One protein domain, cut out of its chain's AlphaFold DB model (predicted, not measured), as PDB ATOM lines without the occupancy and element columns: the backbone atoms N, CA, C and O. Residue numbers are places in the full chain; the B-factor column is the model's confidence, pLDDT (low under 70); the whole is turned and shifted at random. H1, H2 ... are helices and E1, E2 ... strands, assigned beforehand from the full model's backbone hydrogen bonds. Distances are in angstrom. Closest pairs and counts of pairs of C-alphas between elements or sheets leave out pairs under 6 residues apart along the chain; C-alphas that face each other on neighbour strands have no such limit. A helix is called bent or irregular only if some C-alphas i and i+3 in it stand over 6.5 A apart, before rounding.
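What this domain is: This is residues 38 to 166 of the 359 residues of an uncharacterized protein of Methylobacterium radiotolerans (UniProt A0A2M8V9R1). Two lobes of helices of unequal size are joined by the single strand E1, with the short H1 and H2 and the longer H3 in the smaller lobe and H4 to H7 in the larger one. In the larger lobe H4 and H7 lie side by side, while H5 and H6 form a helical hairpin whose H5 begins beside the start of H4; a long loop, residues 98 to 112, links H4 to H5. The printed part has 129 residues with seven named helices and one named strand, in the order H1, H2, H3, E1, H4, H5, H6, H7, and is mostly helix. It is compact, with a radius of gyration of the C-alphas of 16.2 A and spans of 43 by 36 by 29 A.

Where its parts are: H1, residues 38 to 43, begins at C-alpha 38 at (124.225, 20.524, 94.297). H2 is residues 46 to 49, and H3 is residues 60 to 74, 21.0 A long. E1, residues 81 to 85, measures 13.4 A and pairs with no named strand. H4 is residues 87 to 97. H5, residues 113 to 124, is irregular: C-alphas 118 and 121 are 7.2 A apart. H6, residues 128 to 147, is the longest helix at 28.3 A, starting at C-alpha 128 at (92.895, 11.239, 103.689). H7, residues 153 to 165, is 18.2 A long and ends at C-alpha 165 at (104.641, 39.339, 90.308).

How they stand to each other: H1 and H2 meet only through their link. H2 and H3 are close but not clearly touching, the closest C-alphas being those of Ala 48 and Leu 66, 6.2 A apart. The closest C-alphas of H3 and E1 are those of Ala 64 and Val 82, 5.8 A apart. E1 and H4 meet only through their link. H4 and H7 touch at a shallow tilt of 13 degrees, opposite ways, closest at the C-alphas of Gly 89 and Ala 163, 4.8 A. H5 touches H4 with residues 113 to 118 alone, at a steep tilt of 65 degrees, closest at the C-alphas of Pro 87 and Ala 114, 4.9 A. The hairpin H5 and H6 only just touch, with 3 pairs of C-alphas within 8 A, the closest those of Tyr 122 and Ser 131, 6.7 A. H3 is apart from H4, H5, H6 and H7. Every O i to N i+4 pair is within hydrogen-bond range in H1, H3, H6 and H7, against 5 of 7 in H4 and 5 of 8 in H5; H2 is too short for such a pair, and its one O i to N i+3 pair is within range.

The domain as a whole: The C-alphas farthest apart are those of Ala 41 and Ser 150, 46.1 A. The printed part has no cut. The link from H4 to H5 is long, 15 residues. Residues 72 to 77, of which 72 to 74 belong to H3, stand free. The mean pLDDT of the printed part is 88.3, and residue 128 alone is under 70.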
ATOM      1  N   GLU A  38     124.425  19.334  93.458       93.94
ATOM      2  CA  GLU A  38     124.225  20.524  94.297       93.94
ATOM      3  C   GLU A  38     122.821  20.509  94.917       93.94
ATOM      4  O   GLU A  38     122.660  20.676  96.131       93.94
ATOM      5  N   THR A  39     121.804  20.232  94.094       91.31
ATOM      6  CA  THR A  39     120.420  20.066  94.547       91.31
ATOM      7  C   THR A  39     120.305  18.934  95.567       91.31
ATOM      8  O   THR A  39     119.673  19.105  96.615       91.31
ATOM      9  N   GLU A  40     120.910  17.774  95.292       94.81
ATOM     10  CA  GLU A  40     120.884  16.632  96.208       94.81
ATOM     11  C   GLU A  40     121.606  16.937  97.525       94.81
ATOM     12  O   GLU A  40     121.085  16.604  98.588       94.81
ATOM     13  N   ALA A  41     122.748  17.625  97.489       95.94
ATOM     14  CA  ALA A  41     123.482  18.003  98.694       95.94
ATOM     15  C   ALA A  41     122.665  18.930  99.612       95.94
ATOM     16  O   ALA A  41     122.704  18.777 100.833       95.94
ATOM     17  N   LEU A  42     121.885  19.859  99.047       91.38
ATOM     18  CA  LEU A  42     121.097  20.817  99.828       91.38
ATOM     19  C   LEU A  42     119.744  20.248 100.292       91.38
ATOM     20  O   LEU A  42     119.322  20.443 101.441       91.38
ATOM     21  N   TYR A  43     119.040  19.535  99.412       89.19
ATOM     22  CA  TYR A  43     117.659  19.099  99.644       89.19
ATOM     23  C   TYR A  43     117.503  17.611  99.955       89.19
ATOM     24  O   TYR A  43     116.461  17.232 100.498       89.19
ATOM     25  N   SER A  44     118.541  16.803  99.725       92.19
ATOM     26  CA  SER A  44     118.501  15.337  99.668       92.19
ATOM     27  C   SER A  44     117.692  14.798  98.483       92.19
ATOM     28  O   SER A  44     116.822  15.463  97.916       92.19
ATOM     29  N   ASP A  45     117.897  13.516  98.178       92.62
ATOM     30  CA  ASP A  45     117.069  12.729  97.255       92.62
ATOM     31  C   ASP A  45     115.560  12.693  97.601       92.62
ATOM     32  O   ASP A  45     114.747  12.168  96.835       92.62
ATOM     33  N   ILE A  46     115.139  13.238  98.752       89.56
ATOM     34  CA  ILE A  46     113.754  13.200  99.220       89.56
ATOM     35  C   ILE A  46     112.822  13.927  98.251       89.56
ATOM     36  O   ILE A  46     111.691  13.480  98.064       89.56
ATOM     37  N   ILE A  47     113.299  14.989  97.593       90.12
ATOM     38  CA  ILE A  47     112.516  15.766  96.624       90.12
ATOM     39  C   ILE A  47     112.192  14.945  95.371       90.12
ATOM     40  O   ILE A  47     111.131  15.115  94.777       90.12
ATOM     41  N   ALA A  48     113.069  13.999  95.018       93.38
ATOM     42  CA  ALA A  48     112.909  13.120  93.867       93.38
ATOM     43  C   ALA A  48     112.217  11.795  94.207       93.38
ATOM     44  O   ALA A  48     111.727  11.105  93.314       93.38
ATOM     45  N   ARG A  49     112.158  11.430  95.493       93.25
ATOM     46  CA  ARG A  49     111.526  10.191  95.966       93.25
ATOM     47  C   ARG A  49     110.152  10.380  96.572       93.25
ATOM     48  O   ARG A  49     109.425   9.396  96.666       93.25
ATOM     49  N   TRP A  50     109.780  11.586  96.996       88.25
ATOM     50  CA  TRP A  50     108.482  11.867  97.611       88.25
ATOM     51  C   TRP A  50     107.748  12.972  96.862       88.25
ATOM     52  O   TRP A  50     108.196  14.114  96.838       88.25
ATOM     53  N   ILE A  51     106.572  12.661  96.309       86.88
ATOM     54  CA  ILE A  51     105.801  13.615  95.491       86.88
ATOM     55  C   ILE A  51     105.435  14.889  96.271       86.88
ATOM     56  O   ILE A  51     105.399  15.981  95.720       86.88
ATOM     57  N   ALA A  52     105.242  14.778  97.588       82.25
ATOM     58  CA  ALA A  52     104.939  15.915  98.457       82.25
ATOM     59  C   ALA A  52     106.120  16.887  98.656       82.25
ATOM     60  O   ALA A  52     105.923  17.960  99.220       82.25
ATOM     61  N   ASN A  53     107.330  16.510  98.233       84.94
ATOM     62  CA  ASN A  53     108.560  17.271  98.424       84.94
ATOM     63  C   ASN A  53     109.105  17.868  97.118       84.94
ATOM     64  O   ASN A  53     110.109  18.568  97.173       84.94
ATOM     65  N   LEU A  54     108.466  17.642  95.963       87.06
ATOM     66  CA  LEU A  54     108.996  18.101  94.671       87.06
ATOM     67  C   LEU A  54     109.118  19.630  94.565       87.06
ATOM     68  O   LEU A  54     109.980  20.117  93.847       87.06
ATOM     69  N   THR A  55     108.295  20.388  95.301       83.94
ATOM     70  CA  THR A  55     108.301  21.867  95.318       83.94
ATOM     71  C   THR A  55     109.250  22.450  96.369       83.94
ATOM     72  O   THR A  55     109.095  23.598  96.778       83.94
ATOM     73  N   ALA A  56     110.165  21.637  96.897       83.88
ATOM     74  CA  ALA A  56     111.082  22.042  97.952       83.88
ATOM     75  C   ALA A  56     112.142  23.037  97.472       83.88
ATOM     76  O   ALA A  56     112.475  23.962  98.206       83.88
ATOM     77  N   THR A  57     112.669  22.832  96.268       84.38
ATOM     78  CA  THR A  57     113.687  23.699  95.671       84.38
ATOM     79  C   THR A  57     113.057  24.987  95.121       84.38
ATOM     80  O   THR A  57     111.941  24.945  94.593       84.38
ATOM     81  N   PRO A  58     113.740  26.147  95.205       83.50
ATOM     82  CA  PRO A  58     113.304  27.358  94.516       83.50
ATOM     83  C   PRO A  58     113.388  27.229  92.988       83.50
ATOM     84  O   PRO A  58     112.724  27.997  92.282       83.50
ATOM     85  N   ASP A  59     114.157  26.259  92.478       84.38
ATOM     86  CA  ASP A  59     114.306  26.008  91.050       84.38
ATOM     87  C   ASP A  59     113.058  25.328  90.470       84.38
ATOM     88  O   ASP A  59     112.819  24.120  90.596       84.38
ATOM     89  N   PHE A  60     112.212  26.141  89.838       85.31
ATOM     90  CA  PHE A  60     110.974  25.656  89.243       85.31
ATOM     91  C   PHE A  60     111.191  24.688  88.067       85.31
ATOM     92  O   PHE A  60     110.463  23.700  88.017       85.31
ATOM     93  N   PRO A  61     112.178  24.884  87.169       86.75
ATOM     94  CA  PRO A  61     112.571  23.869  86.192       86.75
ATOM     95  C   PRO A  61     112.831  22.486  86.800       86.75
ATOM     96  O   PRO A  61     112.255  21.507  86.323       86.75
ATOM     97  N   THR A  62     113.606  22.391  87.887       87.94
ATOM     98  CA  THR A  62     113.799  21.122  88.609       87.94
ATOM     99  C   THR A  62     112.478  20.583  89.157       87.94
ATOM    100  O   THR A  62     112.154  19.415  88.943       87.94
ATOM    101  N   SER A  63     111.654  21.426  89.787       90.00
ATOM    102  CA  SER A  63     110.325  21.016  90.281       90.00
ATOM    103  C   SER A  63     109.416  20.475  89.160       90.00
ATOM    104  O   SER A  63     108.712  19.483  89.351       90.00
ATOM    105  N   ALA A  64     109.443  21.093  87.977       90.31
ATOM    106  CA  ALA A  64     108.673  20.680  86.808       90.31
ATOM    107  C   ALA A  64     109.186  19.356  86.217       90.31
ATOM    108  O   ALA A  64     108.387  18.476  85.894       90.31
ATOM    109  N   ALA A  65     110.508  19.171  86.144       91.75
ATOM    110  CA  ALA A  65     111.118  17.909  85.733       91.75
ATOM    111  C   ALA A  65     110.754  16.761  86.692       91.75
ATOM    112  O   ALA A  65     110.383  15.675  86.245       91.75
ATOM    113  N   LEU A  66     110.769  17.018  88.005       93.25
ATOM    114  CA  LEU A  66     110.313  16.069  89.022       93.25
ATOM    115  C   LEU A  66     108.829  15.719  88.848       93.25
ATOM    116  O   LEU A  66     108.473  14.542  88.894       93.25
ATOM    117  N   ALA A  67     107.965  16.712  88.610       93.19
ATOM    118  CA  ALA A  67     106.541  16.489  88.353       93.19
ATOM    119  C   ALA A  67     106.308  15.620  87.103       93.19
ATOM    120  O   ALA A  67     105.502  14.691  87.146       93.19
ATOM    121  N   LYS A  68     107.062  15.856  86.022       93.00
ATOM    122  CA  LYS A  68     107.055  15.018  84.808       93.00
ATOM    123  C   LYS A  68     107.522  13.592  85.061       93.00
ATOM    124  O   LYS A  68     106.912  12.648  84.554       93.00
ATOM    125  N   GLY A  69     108.586  13.439  85.845       93.44
ATOM    126  CA  GLY A  69     109.079  12.140  86.285       93.44
ATOM    127  C   GLY A  69     107.991  11.364  87.010       93.44
ATOM    128  O   GLY A  69     107.639  10.264  86.600       93.44
ATOM    129  N   TRP A  70     107.382  11.986  88.024       93.19
ATOM    130  CA  TRP A  70     106.250  11.412  88.747       93.19
ATOM    131  C   TRP A  70     105.082  11.053  87.832       93.19
ATOM    132  O   TRP A  70     104.573   9.939  87.939       93.19
ATOM    133  N   TRP A  71     104.690  11.943  86.915       92.88
ATOM    134  CA  TRP A  71     103.618  11.674  85.953       92.88
ATOM    135  C   TRP A  71     103.887  10.398  85.152       92.88
ATOM    136  O   TRP A  71     103.045   9.508  85.116       92.88
ATOM    137  N   SER A  72     105.107  10.257  84.632       92.62
ATOM    138  CA  SER A  72     105.532   9.092  83.840       92.62
ATOM    139  C   SER A  72     105.574   7.785  84.648       92.62
ATOM    140  O   SER A  72     105.549   6.706  84.070       92.62
ATOM    141  N   THR A  73     105.654   7.849  85.986       91.62
ATOM    142  CA  THR A  73     105.536   6.651  86.846       91.62
ATOM    143  C   THR A  73     104.088   6.221  87.096       91.62
ATOM    144  O   THR A  73     103.852   5.107  87.563       91.62
ATOM    145  N   LEU A  74     103.122   7.114  86.855       90.31
ATOM    146  CA  LEU A  74     101.704   6.922  87.171       90.31
ATOM    147  C   LEU A  74     100.835   6.756  85.921       90.31
ATOM    148  O   LEU A  74      99.747   6.185  86.017       90.31
ATOM    149  N   HIS A  75     101.304   7.257  84.779       91.12
ATOM    150  CA  HIS A  75     100.569   7.335  83.526       91.12
ATOM    151  C   HIS A  75     101.482   7.040  82.329       91.12
ATOM    152  O   HIS A  75     102.682   7.307  82.372       91.12
ATOM    153  N   ASP A  76     100.894   6.508  81.254       90.94
ATOM    154  CA  ASP A  76     101.611   6.153  80.019       90.94
ATOM    155  C   ASP A  76     101.750   7.332  79.036       90.94
ATOM    156  O   ASP A  76     102.479   7.247  78.045       90.94
ATOM    157  N   ASP A  77     101.034   8.432  79.278       90.88
ATOM    158  CA  ASP A  77     101.103   9.653  78.483       90.88
ATOM    159  C   ASP A  77     102.162  10.631  79.015       90.88
ATOM    160  O   ASP A  77     102.734  10.480  80.096       90.88
ATOM    161  N   ARG A  78     102.476  11.639  78.199       88.50
ATOM    162  CA  ARG A  78     103.504  12.640  78.496       88.50
ATOM    163  C   ARG A  78     102.862  14.003  78.672       88.50
ATOM    164  O   ARG A  78     101.928  14.345  77.956       88.50
ATOM    165  N   ILE A  79     103.421  14.792  79.585       90.69
ATOM    166  CA  ILE A  79     103.081  16.207  79.736       90.69
ATOM    167  C   ILE A  79     104.235  17.069  79.223       90.69
ATOM    168  O   ILE A  79     105.405  16.832  79.548       90.69
ATOM    169  N   ASP A  80     103.901  18.083  78.432       87.44
ATOM    170  CA  ASP A  80     104.873  18.992  77.816       87.44
ATOM    171  C   ASP A  80     105.059  20.292  78.605       87.44
ATOM    172  O   ASP A  80     106.016  21.024  78.378       87.44
ATOM    173  N   GLY A  81     104.202  20.551  79.593       87.44
ATOM    174  CA  GLY A  81     104.272  21.748  80.419       87.44
ATOM    175  C   GLY A  81     103.787  21.519  81.842       87.44
ATOM    176  O   GLY A  81     103.068  20.562  82.134       87.44
ATOM    177  N   VAL A  82     104.206  22.411  82.733       89.06
ATOM    178  CA  VAL A  82     103.821  22.423  84.145       89.06
ATOM    179  C   VAL A  82     103.451  23.848  84.532       89.06
ATOM    180  O   VAL A  82     104.242  24.776  84.366       89.06
ATOM    181  N   ILE A  83     102.249  24.008  85.081       88.00
ATOM    182  CA  ILE A  83     101.773  25.261  85.668       88.00
ATOM    183  C   ILE A  83     101.627  25.033  87.169       88.00
ATOM    184  O   ILE A  83     100.973  24.084  87.600       88.00
ATOM    185  N   SER A  84     102.238  25.903  87.964       87.75
ATOM    186  CA  SER A  84     102.067  25.930  89.412       87.75
ATOM    187  C   SER A  84     101.340  27.201  89.807       87.75
ATOM    188  O   SER A  84     101.736  28.294  89.404       87.75
ATOM    189  N   ILE A  85     100.277  27.030  90.586       88.56
ATOM    190  CA  ILE A  85      99.476  28.105  91.152       88.56
ATOM    191  C   ILE A  85      99.147  27.777  92.607       88.56
ATOM    192  O   ILE A  85      98.769  26.644  92.915       88.56
ATOM    193  N   ASP A  86      99.304  28.747  93.506       89.19
ATOM    194  CA  ASP A  86      98.865  28.599  94.895       89.19
ATOM    195  C   ASP A  86      97.396  29.052  95.096       89.19
ATOM    196  O   ASP A  86      96.820  29.721  94.233       89.19
ATOM    197  N   PRO A  87      96.751  28.715  96.228       91.44
ATOM    198  CA  PRO A  87      95.356  29.101  96.474       91.44
ATOM    199  C   PRO A  87      95.070  30.609  96.534       91.44
ATOM    200  O   PRO A  87      93.917  30.997  96.365       91.44
ATOM    201  N   ILE A  88      96.075  31.463  96.755       91.50
ATOM    202  CA  ILE A  88      95.907  32.925  96.699       91.50
ATOM    203  C   ILE A  88      95.966  33.412  95.251       91.50
ATOM    204  O   ILE A  88      95.111  34.181  94.830       91.50
ATOM    205  N   GLY A  89      96.916  32.923  94.454       91.50
ATOM    206  CA  GLY A  89      96.947  33.184  93.018       91.50
ATOM    207  C   GLY A  89      95.652  32.726  92.342       91.50
ATOM    208  O   GLY A  89      95.103  33.442  91.506       91.50
ATOM    209  N   LEU A  90      95.112  31.575  92.761       92.81
ATOM    210  CA  LEU A  90      93.810  31.087  92.306       92.81
ATOM    211  C   LEU A  90      92.672  32.034  92.700       92.81
ATOM    212  O   LEU A  90      91.766  32.261  91.901       92.81
ATOM    213  N   SER A  91      92.724  32.622  93.896       94.12
ATOM    214  CA  SER A  91      91.691  33.554  94.346       94.12
ATOM    215  C   SER A  91      91.607  34.806  93.470       94.12
ATOM    216  O   SER A  91      90.513  35.319  93.233       94.12
ATOM    217  N   TYR A  92      92.728  35.245  92.890       94.19
ATOM    218  CA  TYR A  92      92.729  36.334  91.911       94.19
ATOM    219  C   TYR A  92      92.012  35.943  90.623       94.19
ATOM    220  O   TYR A  92      91.272  36.754  90.071       94.19
ATOM    221  N   MET A  93      92.199  34.706  90.157       91.81
ATOM    222  CA  MET A  93      91.539  34.200  88.949       91.81
ATOM    223  C   MET A  93      90.036  34.020  89.151       91.81
ATOM    224  O   MET A  93      89.270  34.268  88.225       91.81
ATOM    225  N   LEU A  94      89.604  33.672  90.366       92.69
ATOM    226  CA  LEU A  94      88.184  33.555  90.709       92.69
ATOM    227  C   LEU A  94      87.430  34.889  90.617       92.69
ATOM    228  O   LEU A  94      86.236  34.880  90.336       92.69
ATOM    229  N   ASN A  95      88.116  36.033  90.733       89.69
ATOM    230  CA  ASN A  95      87.511  37.336  90.421       89.69
ATOM    231  C   ASN A  95      87.159  37.483  88.931       89.69
ATOM    232  O   ASN A  95      86.290  38.277  88.583       89.69
ATOM    233  N   ALA A  96      87.848  36.752  88.049       88.19
ATOM    234  CA  ALA A  96      87.668  36.812  86.600       88.19
ATOM    235  C   ALA A  96      86.779  35.684  86.051       88.19
ATOM    236  O   ALA A  96      86.117  35.875  85.033       88.19
ATOM    237  N   THR A  97      86.765  34.512  86.695       88.94
ATOM    238  CA  THR A  97      85.888  33.387  86.319       88.94
ATOM    239  C   THR A  97      84.539  33.413  87.031       88.94
ATOM    240  O   THR A  97      83.608  32.734  86.608       88.94
ATOM    241  N   GLY A  98      84.447  34.139  88.148       90.06
ATOM    242  CA  GLY A  98      83.373  33.982  89.118       90.06
ATOM    243  C   GLY A  98      83.510  32.701  89.959       90.06
ATOM    244  O   GLY A  98      84.473  31.938  89.798       90.06
ATOM    245  N   PRO A  99      82.551  32.465  90.873       93.25
ATOM    246  CA  PRO A  99      82.539  31.299  91.747       93.25
ATOM    247  C   PRO A  99      82.488  29.970  90.989       93.25
ATOM    248  O   PRO A  99      81.789  29.836  89.987       93.25
ATOM    249  N   ILE A 100      83.163  28.954  91.525       92.81
ATOM    250  CA  ILE A 100      83.180  27.601  90.962       92.81
ATOM    251  C   ILE A 100      82.463  26.648  91.914       92.81
ATOM    252  O   ILE A 100      82.924  26.403  93.028       92.81
ATOM    253  N   THR A 101      81.356  26.060  91.469       92.31
ATOM    254  CA  THR A 101      80.666  25.007  92.224       92.31
ATOM    255  C   THR A 101      81.406  23.677  92.080       92.31
ATOM    256  O   THR A 101      81.660  23.195  90.973       92.31
ATOM    257  N   LEU A 102      81.753  23.070  93.211       90.38
ATOM    258  CA  LEU A 102      82.407  21.770  93.267       90.38
ATOM    259  C   LEU A 102      81.366  20.638  93.260       90.38
ATOM    260  O   LEU A 102      80.265  20.805  93.784       90.38
ATOM    261  N   PRO A 103      81.718  19.443  92.754       87.62
ATOM    262  CA  PRO A 103      80.883  18.245  92.870       87.62
ATOM    263  C   PRO A 103      80.491  17.869  94.307       87.62
ATOM    264  O   PRO A 103      79.522  17.142  94.499       87.62
ATOM    265  N   THR A 104      81.239  18.339  95.311       84.19
ATOM    266  CA  THR A 104      80.923  18.156  96.737       84.19
ATOM    267  C   THR A 104      79.785  19.055  97.226       84.19
ATOM    268  O   THR A 104      79.287  18.844  98.326       84.19
ATOM    269  N   GLY A 105      79.369  20.045  96.430       86.50
ATOM    270  CA  GLY A 105      78.404  21.079  96.805       86.50
ATOM    271  C   GLY A 105      79.045  22.341  97.389       86.50
ATOM    272  O   GLY A 105      78.378  23.372  97.455       86.50
ATOM    273  N   ASP A 106      80.330  22.306  97.763       88.44
ATOM    274  CA  ASP A 106      81.058  23.518  98.148       88.44
ATOM    275  C   ASP A 106      81.175  24.477  96.953       88.44
ATOM    276  O   ASP A 106      81.281  24.063  95.795       88.44
ATOM    277  N   VAL A 107      81.211  25.775  97.239       92.75
ATOM    278  CA  VAL A 107      81.436  26.819  96.236       92.75
ATOM    279  C   VAL A 107      82.777  27.471  96.517       92.75
ATOM    280  O   VAL A 107      82.992  27.990  97.609       92.75
ATOM    281  N   LEU A 108      83.674  27.442  95.538       94.12
ATOM    282  CA  LEU A 108      84.973  28.096  95.604       94.12
ATOM    283  C   LEU A 108      84.842  29.542  95.108       94.12
ATOM    284  O   LEU A 108      84.438  29.769  93.969       94.12
ATOM    285  N   THR A 109      85.187  30.508  95.953       95.00
ATOM    286  CA  THR A 109      85.151  31.949  95.667       95.00
ATOM    287  C   THR A 109      86.520  32.587  95.903       95.00
ATOM    288  O   THR A 109      87.411  31.990  96.516       95.00
ATOM    289  N   SER A 110      86.696  33.819  95.432       93.56
ATOM    290  CA  SER A 110      87.880  34.650  95.688       93.56
ATOM    291  C   SER A 110      88.165  34.853  97.183       93.56
ATOM    292  O   SER A 110      89.317  34.996  97.584       93.56
ATOM    293  N   GLU A 111      87.140  34.828  98.029       93.69
ATOM    294  CA  GLU A 111      87.260  35.059  99.470       93.69
ATOM    295  C   GLU A 111      87.624  33.776 100.220       93.69
ATOM    296  O   GLU A 111      88.376  33.822 101.196       93.69
ATOM    297  N   ASN A 112      87.107  32.624  99.776       93.44
ATOM    298  CA  ASN A 112      87.247  31.373 100.517       93.44
ATOM    299  C   ASN A 112      88.307  30.412  99.963       93.44
ATOM    300  O   ASN A 112      88.651  29.455 100.652       93.44
ATOM    301  N   ALA A 113      88.869  30.650  98.772       92.38
ATOM    302  CA  ALA A 113      89.791  29.697  98.152       92.38
ATOM    303  C   ALA A 113      91.013  29.380  99.025       92.38
ATOM    304  O   ALA A 113      91.346  28.212  99.232       92.38
ATOM    305  N   ALA A 114      91.660  30.400  99.592       90.00
ATOM    306  CA  ALA A 114      92.802  30.205 100.479       90.00
ATOM    307  C   ALA A 114      92.436  29.473 101.790       90.00
ATOM    308  O   ALA A 114      93.048  28.433 102.051       90.00
ATOM    309  N   PRO A 115      91.469  29.934 102.614       88.44
ATOM    310  CA  PRO A 115      91.129  29.242 103.859       88.44
ATOM    311  C   PRO A 115      90.552  27.837 103.627       88.44
ATOM    312  O   PRO A 115      90.927  26.906 104.345       88.44
ATOM    313  N   LEU A 116      89.743  27.635 102.582       89.94
ATOM    314  CA  LEU A 116      89.169  26.327 102.267       89.94
ATOM    315  C   LEU A 116      90.253  25.313 101.886       89.94
ATOM    316  O   LEU A 116      90.338  24.240 102.485       89.94
ATOM    317  N   LEU A 117      91.104  25.653 100.912       88.88
ATOM    318  CA  LEU A 117      92.079  24.717 100.336       88.88
ATOM    319  C   LEU A 117      93.314  24.503 101.222       88.88
ATOM    320  O   LEU A 117      93.924  23.433 101.174       88.88
ATOM    321  N   LEU A 118      93.696  25.496 102.031       84.81
ATOM    322  CA  LEU A 118      94.869  25.424 102.915       84.81
ATOM    323  C   LEU A 118      94.514  25.088 104.365       84.81
ATOM    324  O   LEU A 118      95.412  24.988 105.201       84.81
ATOM    325  N   ASN A 119      93.230  24.959 104.712       83.69
ATOM    326  CA  ASN A 119      92.839  24.680 106.089       83.69
ATOM    327  C   ASN A 119      91.585  23.832 106.228       83.69
ATOM    328  O   ASN A 119      91.670  22.688 106.674       83.69
ATOM    329  N   GLU A 120      90.431  24.393 105.873       87.62
ATOM    330  CA  GLU A 120      89.129  23.848 106.260       87.62
ATOM    331  C   GLU A 120      88.888  22.468 105.654       87.62
ATOM    332  O   GLU A 120      88.291  21.615 106.307       87.62
ATOM    333  N   ALA A 121      89.416  22.204 104.453       87.38
ATOM    334  CA  ALA A 121      89.336  20.897 103.808       87.38
ATOM    335  C   ALA A 121      89.846  19.757 104.708       87.38
ATOM    336  O   ALA A 121      89.263  18.677 104.711       87.38
ATOM    337  N   TYR A 122      90.880  19.993 105.522       83.25
ATOM    338  CA  TYR A 122      91.437  18.967 106.411       83.25
ATOM    339  C   TYR A 122      90.598  18.731 107.674       83.25
ATOM    340  O   TYR A 122      90.734  17.682 108.299       83.25
ATOM    341  N   PHE A 123      89.747  19.688 108.052       86.12
ATOM    342  CA  PHE A 123      88.769  19.521 109.132       86.12
ATOM    343  C   PHE A 123      87.472  18.897 108.609       86.12
ATOM    344  O   PHE A 123      86.914  18.019 109.257       86.12
ATOM    345  N   LYS A 124      87.020  19.314 107.420       86.19
ATOM    346  CA  LYS A 124      85.827  18.779 106.745       86.19
ATOM    347  C   LYS A 124      86.013  17.329 106.290       86.19
ATOM    348  O   LYS A 124      85.080  16.540 106.377       86.19
ATOM    349  N   TYR A 125      87.213  16.984 105.820       83.56
ATOM    350  CA  TYR A 125      87.553  15.664 105.284       83.56
ATOM    351  C   TYR A 125      88.766  15.075 106.022       83.56
ATOM    352  O   TYR A 125      89.855  14.973 105.441       83.56
ATOM    353  N   PRO A 126      88.614  14.701 107.309       73.56
ATOM    354  CA  PRO A 126      89.727  14.248 108.148       73.56
ATOM    355  C   PRO A 126      90.347  12.935 107.648       73.56
ATOM    356  O   PRO A 126      91.533  12.674 107.878       73.56
ATOM    357  N   ASP A 127      89.570  12.135 106.915       73.31
ATOM    358  CA  ASP A 127      90.048  10.942 106.236       73.31
ATOM    359  C   ASP A 127      90.774  11.308 104.937       73.31
ATOM    360  O   ASP A 127      90.228  11.917 104.016       73.31
ATOM    361  N   GLY A 128      92.036  10.883 104.825       67.69
ATOM    362  CA  GLY A 128      92.895  11.239 103.689       67.69
ATOM    363  C   GLY A 128      92.343  10.820 102.318       67.69
ATOM    364  O   GLY A 128      92.678  11.439 101.309       67.69
ATOM    365  N   ALA A 129      91.483   9.796 102.261       71.56
ATOM    366  CA  ALA A 129      90.814   9.388 101.026       71.56
ATOM    367  C   ALA A 129      89.781  10.425 100.553       71.56
ATOM    368  O   ALA A 129      89.704  10.701  99.355       71.56
ATOM    369  N   ASP A 130      89.042  11.031 101.480       76.75
ATOM    370  CA  ASP A 130      88.031  12.036 101.162       76.75
ATOM    371  C   ASP A 130      88.674  13.390 100.864       76.75
ATOM    372  O   ASP A 130      88.290  14.039  99.893       76.75
ATOM    373  N   SER A 131      89.761  13.742 101.564       76.94
ATOM    374  CA  SER A 131      90.619  14.872 101.177       76.94
ATOM    375  C   SER A 131      91.134  14.730  99.736       76.94
ATOM    376  O   SER A 131      91.059  15.673  98.951       76.94
ATOM    377  N   ASN A 132      91.617  13.547  99.336       79.75
ATOM    378  CA  ASN A 132      92.088  13.322  97.963       79.75
ATOM    379  C   ASN A 132      90.964  13.474  96.926       79.75
ATOM    380  O   ASN A 132      91.186  14.053  95.862       79.75
ATOM    381  N   ARG A 133      89.758  12.971  97.225       83.62
ATOM    382  CA  ARG A 133      88.582  13.147  96.358       83.62
ATOM    383  C   ARG A 133      88.201  14.617  96.229       83.62
ATOM    384  O   ARG A 133      87.974  15.074  95.111       83.62
ATOM    385  N   PHE A 134      88.196  15.353  97.339       87.88
ATOM    386  CA  PHE A 134      87.946  16.790  97.355       87.88
ATOM    387  C   PHE A 134      88.959  17.546  96.483       87.88
ATOM    388  O   PHE A 134      88.559  18.241  95.553       87.88
ATOM    389  N   PHE A 135      90.268  17.352  96.686       88.38
ATOM    390  CA  PHE A 135      91.288  18.045  95.888       88.38
ATOM    391  C   PHE A 135      91.283  17.633  94.408       88.38
ATOM    392  O   PHE A 135      91.559  18.464  93.539       88.38
ATOM    393  N   SER A 136      90.928  16.383  94.092       87.38
ATOM    394  CA  SER A 136      90.714  15.949  92.706       87.38
ATOM    395  C   SER A 136      89.527  16.678  92.067       87.38
ATOM    396  O   SER A 136      89.647  17.175  90.948       87.38
ATOM    397  N   ALA A 137      88.414  16.810  92.795       89.31
ATOM    398  CA  ALA A 137      87.234  17.539  92.345       89.31
ATOM    399  C   ALA A 137      87.525  19.037  92.145       89.31
ATOM    400  O   ALA A 137      87.183  19.583  91.099       89.31
ATOM    401  N   VAL A 138      88.232  19.672  93.089       90.81
ATOM    402  CA  VAL A 138      88.720  21.057  92.958       90.81
ATOM    403  C   VAL A 138      89.558  21.216  91.692       90.81
ATOM    404  O   VAL A 138      89.277  22.099  90.887       90.81
ATOM    405  N   SER A 139      90.552  20.348  91.487       89.25
ATOM    406  CA  SER A 139      91.475  20.449  90.348       89.25
ATOM    407  C   SER A 139      90.741  20.356  89.008       89.25
ATOM    408  O   SER A 139      90.985  21.165  88.116       89.25
ATOM    409  N   LEU A 140      89.801  19.411  88.877       89.81
ATOM    410  CA  LEU A 140      88.992  19.244  87.667       89.81
ATOM    411  C   LEU A 140      88.068  20.442  87.416       89.81
ATOM    412  O   LEU A 140      87.976  20.906  86.279       89.81
ATOM    413  N   SER A 141      87.399  20.949  88.455       91.56
ATOM    414  CA  SER A 141      86.491  22.093  88.328       91.56
ATOM    415  C   SER A 141      87.232  23.388  87.993       91.56
ATOM    416  O   SER A 141      86.802  24.119  87.106       91.56
ATOM    417  N   VAL A 142      88.370  23.649  88.645       90.00
ATOM    418  CA  VAL A 142      89.218  24.817  88.360       90.00
ATOM    419  C   VAL A 142      89.776  24.746  86.943       90.00
ATOM    420  O   VAL A 142      89.655  25.710  86.193       90.00
ATOM    421  N   PHE A 143      90.326  23.599  86.534       88.88
ATOM    422  CA  PHE A 143      90.827  23.427  85.171       88.88
ATOM    423  C   PHE A 143      89.720  23.625  84.129       88.88
ATOM    424  O   PHE A 143      89.920  24.326  83.139       88.88
ATOM    425  N   GLY A 144      88.533  23.057  84.366       89.25
ATOM    426  CA  GLY A 144      87.373  23.240  83.496       89.25
ATOM    427  C   GLY A 144      86.935  24.702  83.387       89.25
ATOM    428  O   GLY A 144      86.689  25.176  82.283       89.25
ATOM    429  N   ALA A 145      86.897  25.440  84.498       86.75
ATOM    430  CA  ALA A 145      86.552  26.863  84.494       86.75
ATOM    431  C   ALA A 145      87.587  27.712  83.735       86.75
ATOM    432  O   ALA A 145      87.216  28.560  82.927       86.75
ATOM    433  N   LEU A 146      88.880  27.439  83.936       83.38
ATOM    434  CA  LEU A 146      89.975  28.169  83.288       83.38
ATOM    435  C   LEU A 146      90.141  27.844  81.794       83.38
ATOM    436  O   LEU A 146      90.771  28.609  81.068       83.38
ATOM    437  N   THR A 147      89.588  26.727  81.316       85.06
ATOM    438  CA  THR A 147      89.692  26.305  79.905       85.06
ATOM    439  C   THR A 147      88.366  26.355  79.145       85.06
ATOM    440  O   THR A 147      88.357  26.252  77.921       85.06
ATOM    441  N   GLY A 148      87.245  26.551  79.844       80.06
ATOM    442  CA  GLY A 148      85.890  26.498  79.290       80.06
ATOM    443  C   GLY A 148      85.458  27.722  78.475       80.06
ATOM    444  O   GLY A 148      84.373  27.702  77.903       80.06
ATOM    445  N   GLY A 149      86.280  28.774  78.403       70.62
ATOM    446  CA  GLY A 149      86.063  29.945  77.541       70.62
ATOM    447  C   GLY A 149      85.174  31.056  78.119       70.62
ATOM    448  O   GLY A 149      85.135  32.141  77.550       70.62
ATOM    449  N   SER A 150      84.517  30.837  79.260       72.00
ATOM    450  CA  SER A 150      83.668  31.832  79.942       72.00
ATOM    451  C   SER A 150      84.475  32.759  80.862       72.00
ATOM    452  O   SER A 150      84.187  32.859  82.052       72.00
ATOM    453  N   ILE A 151      85.536  33.376  80.338       85.44
ATOM    454  CA  ILE A 151      86.494  34.155  81.133       85.44
ATOM    455  C   ILE A 151      86.532  35.591  80.638       85.44
ATOM    456  O   ILE A 151      86.728  35.826  79.448       85.44
ATOM    457  N   GLU A 152      86.439  36.541  81.566       85.38
ATOM    458  CA  GLU A 152      86.683  37.957  81.294       85.38
ATOM    459  C   GLU A 152      88.187  38.189  81.023       85.38
ATOM    460  O   GLU A 152      89.000  38.086  81.953       85.38
ATOM    461  N   PRO A 153      88.614  38.504  79.779       86.88
ATOM    462  CA  PRO A 153      90.032  38.455  79.414       86.88
ATOM    463  C   PRO A 153      90.896  39.475  80.159       86.88
ATOM    464  O   PRO A 153      92.007  39.163  80.583       86.88
ATOM    465  N   VAL A 154      90.391  40.699  80.340       89.88
ATOM    466  CA  VAL A 154      91.137  41.786  80.994       89.88
ATOM    467  C   VAL A 154      91.334  41.508  82.494       89.88
ATOM    468  O   VAL A 154      92.488  41.507  82.936       89.88
ATOM    469  N   PRO A 155      90.282  41.195  83.281       90.56
ATOM    470  CA  PRO A 155      90.437  40.747  84.665       90.56
ATOM    471  C   PRO A 155      91.342  39.521  84.816       90.56
ATOM    472  O   PRO A 155      92.162  39.479  85.733       90.56
ATOM    473  N   MET A 156      91.253  38.548  83.903       91.38
ATOM    474  CA  MET A 156      92.099  37.354  83.950       91.38
ATOM    475  C   MET A 156      93.577  37.691  83.739       91.38
ATOM    476  O   MET A 156      94.431  37.231  84.496       91.38
ATOM    477  N   MET A 157      93.899  38.537  82.759       90.38
ATOM    478  CA  MET A 157      95.278  38.977  82.532       90.38
ATOM    479  C   MET A 157      95.841  39.757  83.723       90.38
ATOM    480  O   MET A 157      97.001  39.557  84.094       90.38
ATOM    481  N   ALA A 158      95.027  40.601  84.364       91.38
ATOM    482  CA  ALA A 158      95.420  41.291  85.590       91.38
ATOM    483  C   ALA A 158      95.688  40.301  86.741       91.38
ATOM    484  O   ALA A 158      96.708  40.416  87.424       91.38
ATOM    485  N   ALA A 159      94.828  39.292  86.912       92.94
ATOM    486  CA  ALA A 159      94.991  38.242  87.915       92.94
ATOM    487  C   ALA A 159      96.265  37.406  87.694       92.94
ATOM    488  O   ALA A 159      97.039  37.207  88.631       92.94
ATOM    489  N   LEU A 160      96.518  36.969  86.455       90.62
ATOM    490  CA  LEU A 160      97.725  36.230  86.067       90.62
ATOM    491  C   LEU A 160      98.994  37.053  86.313       90.62
ATOM    492  O   LEU A 160      99.975  36.533  86.844       90.62
ATOM    493  N   THR A 161      98.972  38.340  85.949       89.06
ATOM    494  CA  THR A 161     100.108  39.254  86.144       89.06
ATOM    495  C   THR A 161     100.416  39.425  87.624       89.06
ATOM    496  O   THR A 161     101.556  39.235  88.037       89.06
ATOM    497  N   ARG A 162      99.390  39.696  88.440       91.56
ATOM    498  CA  ARG A 162      99.544  39.827  89.889       91.56
ATOM    499  C   ARG A 162     100.080  38.543  90.521       91.56
ATOM    500  O   ARG A 162     101.030  38.596  91.296       91.56
ATOM    501  N   ALA A 163      99.513  37.388  90.170       90.38
ATOM    502  CA  ALA A 163      99.972  36.104  90.693       90.38
ATOM    503  C   ALA A 163     101.444  35.831  90.337       90.38
ATOM    504  O   ALA A 163     102.174  35.258  91.141       90.38
ATOM    505  N   ALA A 164     101.899  36.254  89.160       85.50
ATOM    506  CA  ALA A 164     103.289  36.098  88.743       85.50
ATOM    507  C   ALA A 164     104.244  37.059  89.452       85.50
ATOM    508  O   ALA A 164     105.299  36.629  89.914       85.50
ATOM    509  N   ASP A 165     103.857  38.329  89.589       85.31
ATOM    510  CA  ASP A 165     104.641  39.339  90.308       85.31
ATOM    511  C   ASP A 165     104.826  38.963  91.786       85.31
ATOM    512  O   ASP A 165     105.901  39.163  92.349       85.31
ATOM    513  N   GLU A 166     103.816  38.334  92.392       85.56
ATOM    514  CA  GLU A 166     103.886  37.790  93.752       85.56
ATOM    515  C   GLU A 166     104.556  36.398  93.831       85.56
ATOM    516  O   GLU A 166     104.651  35.816  94.911       85.56
TER     517      GLU A 166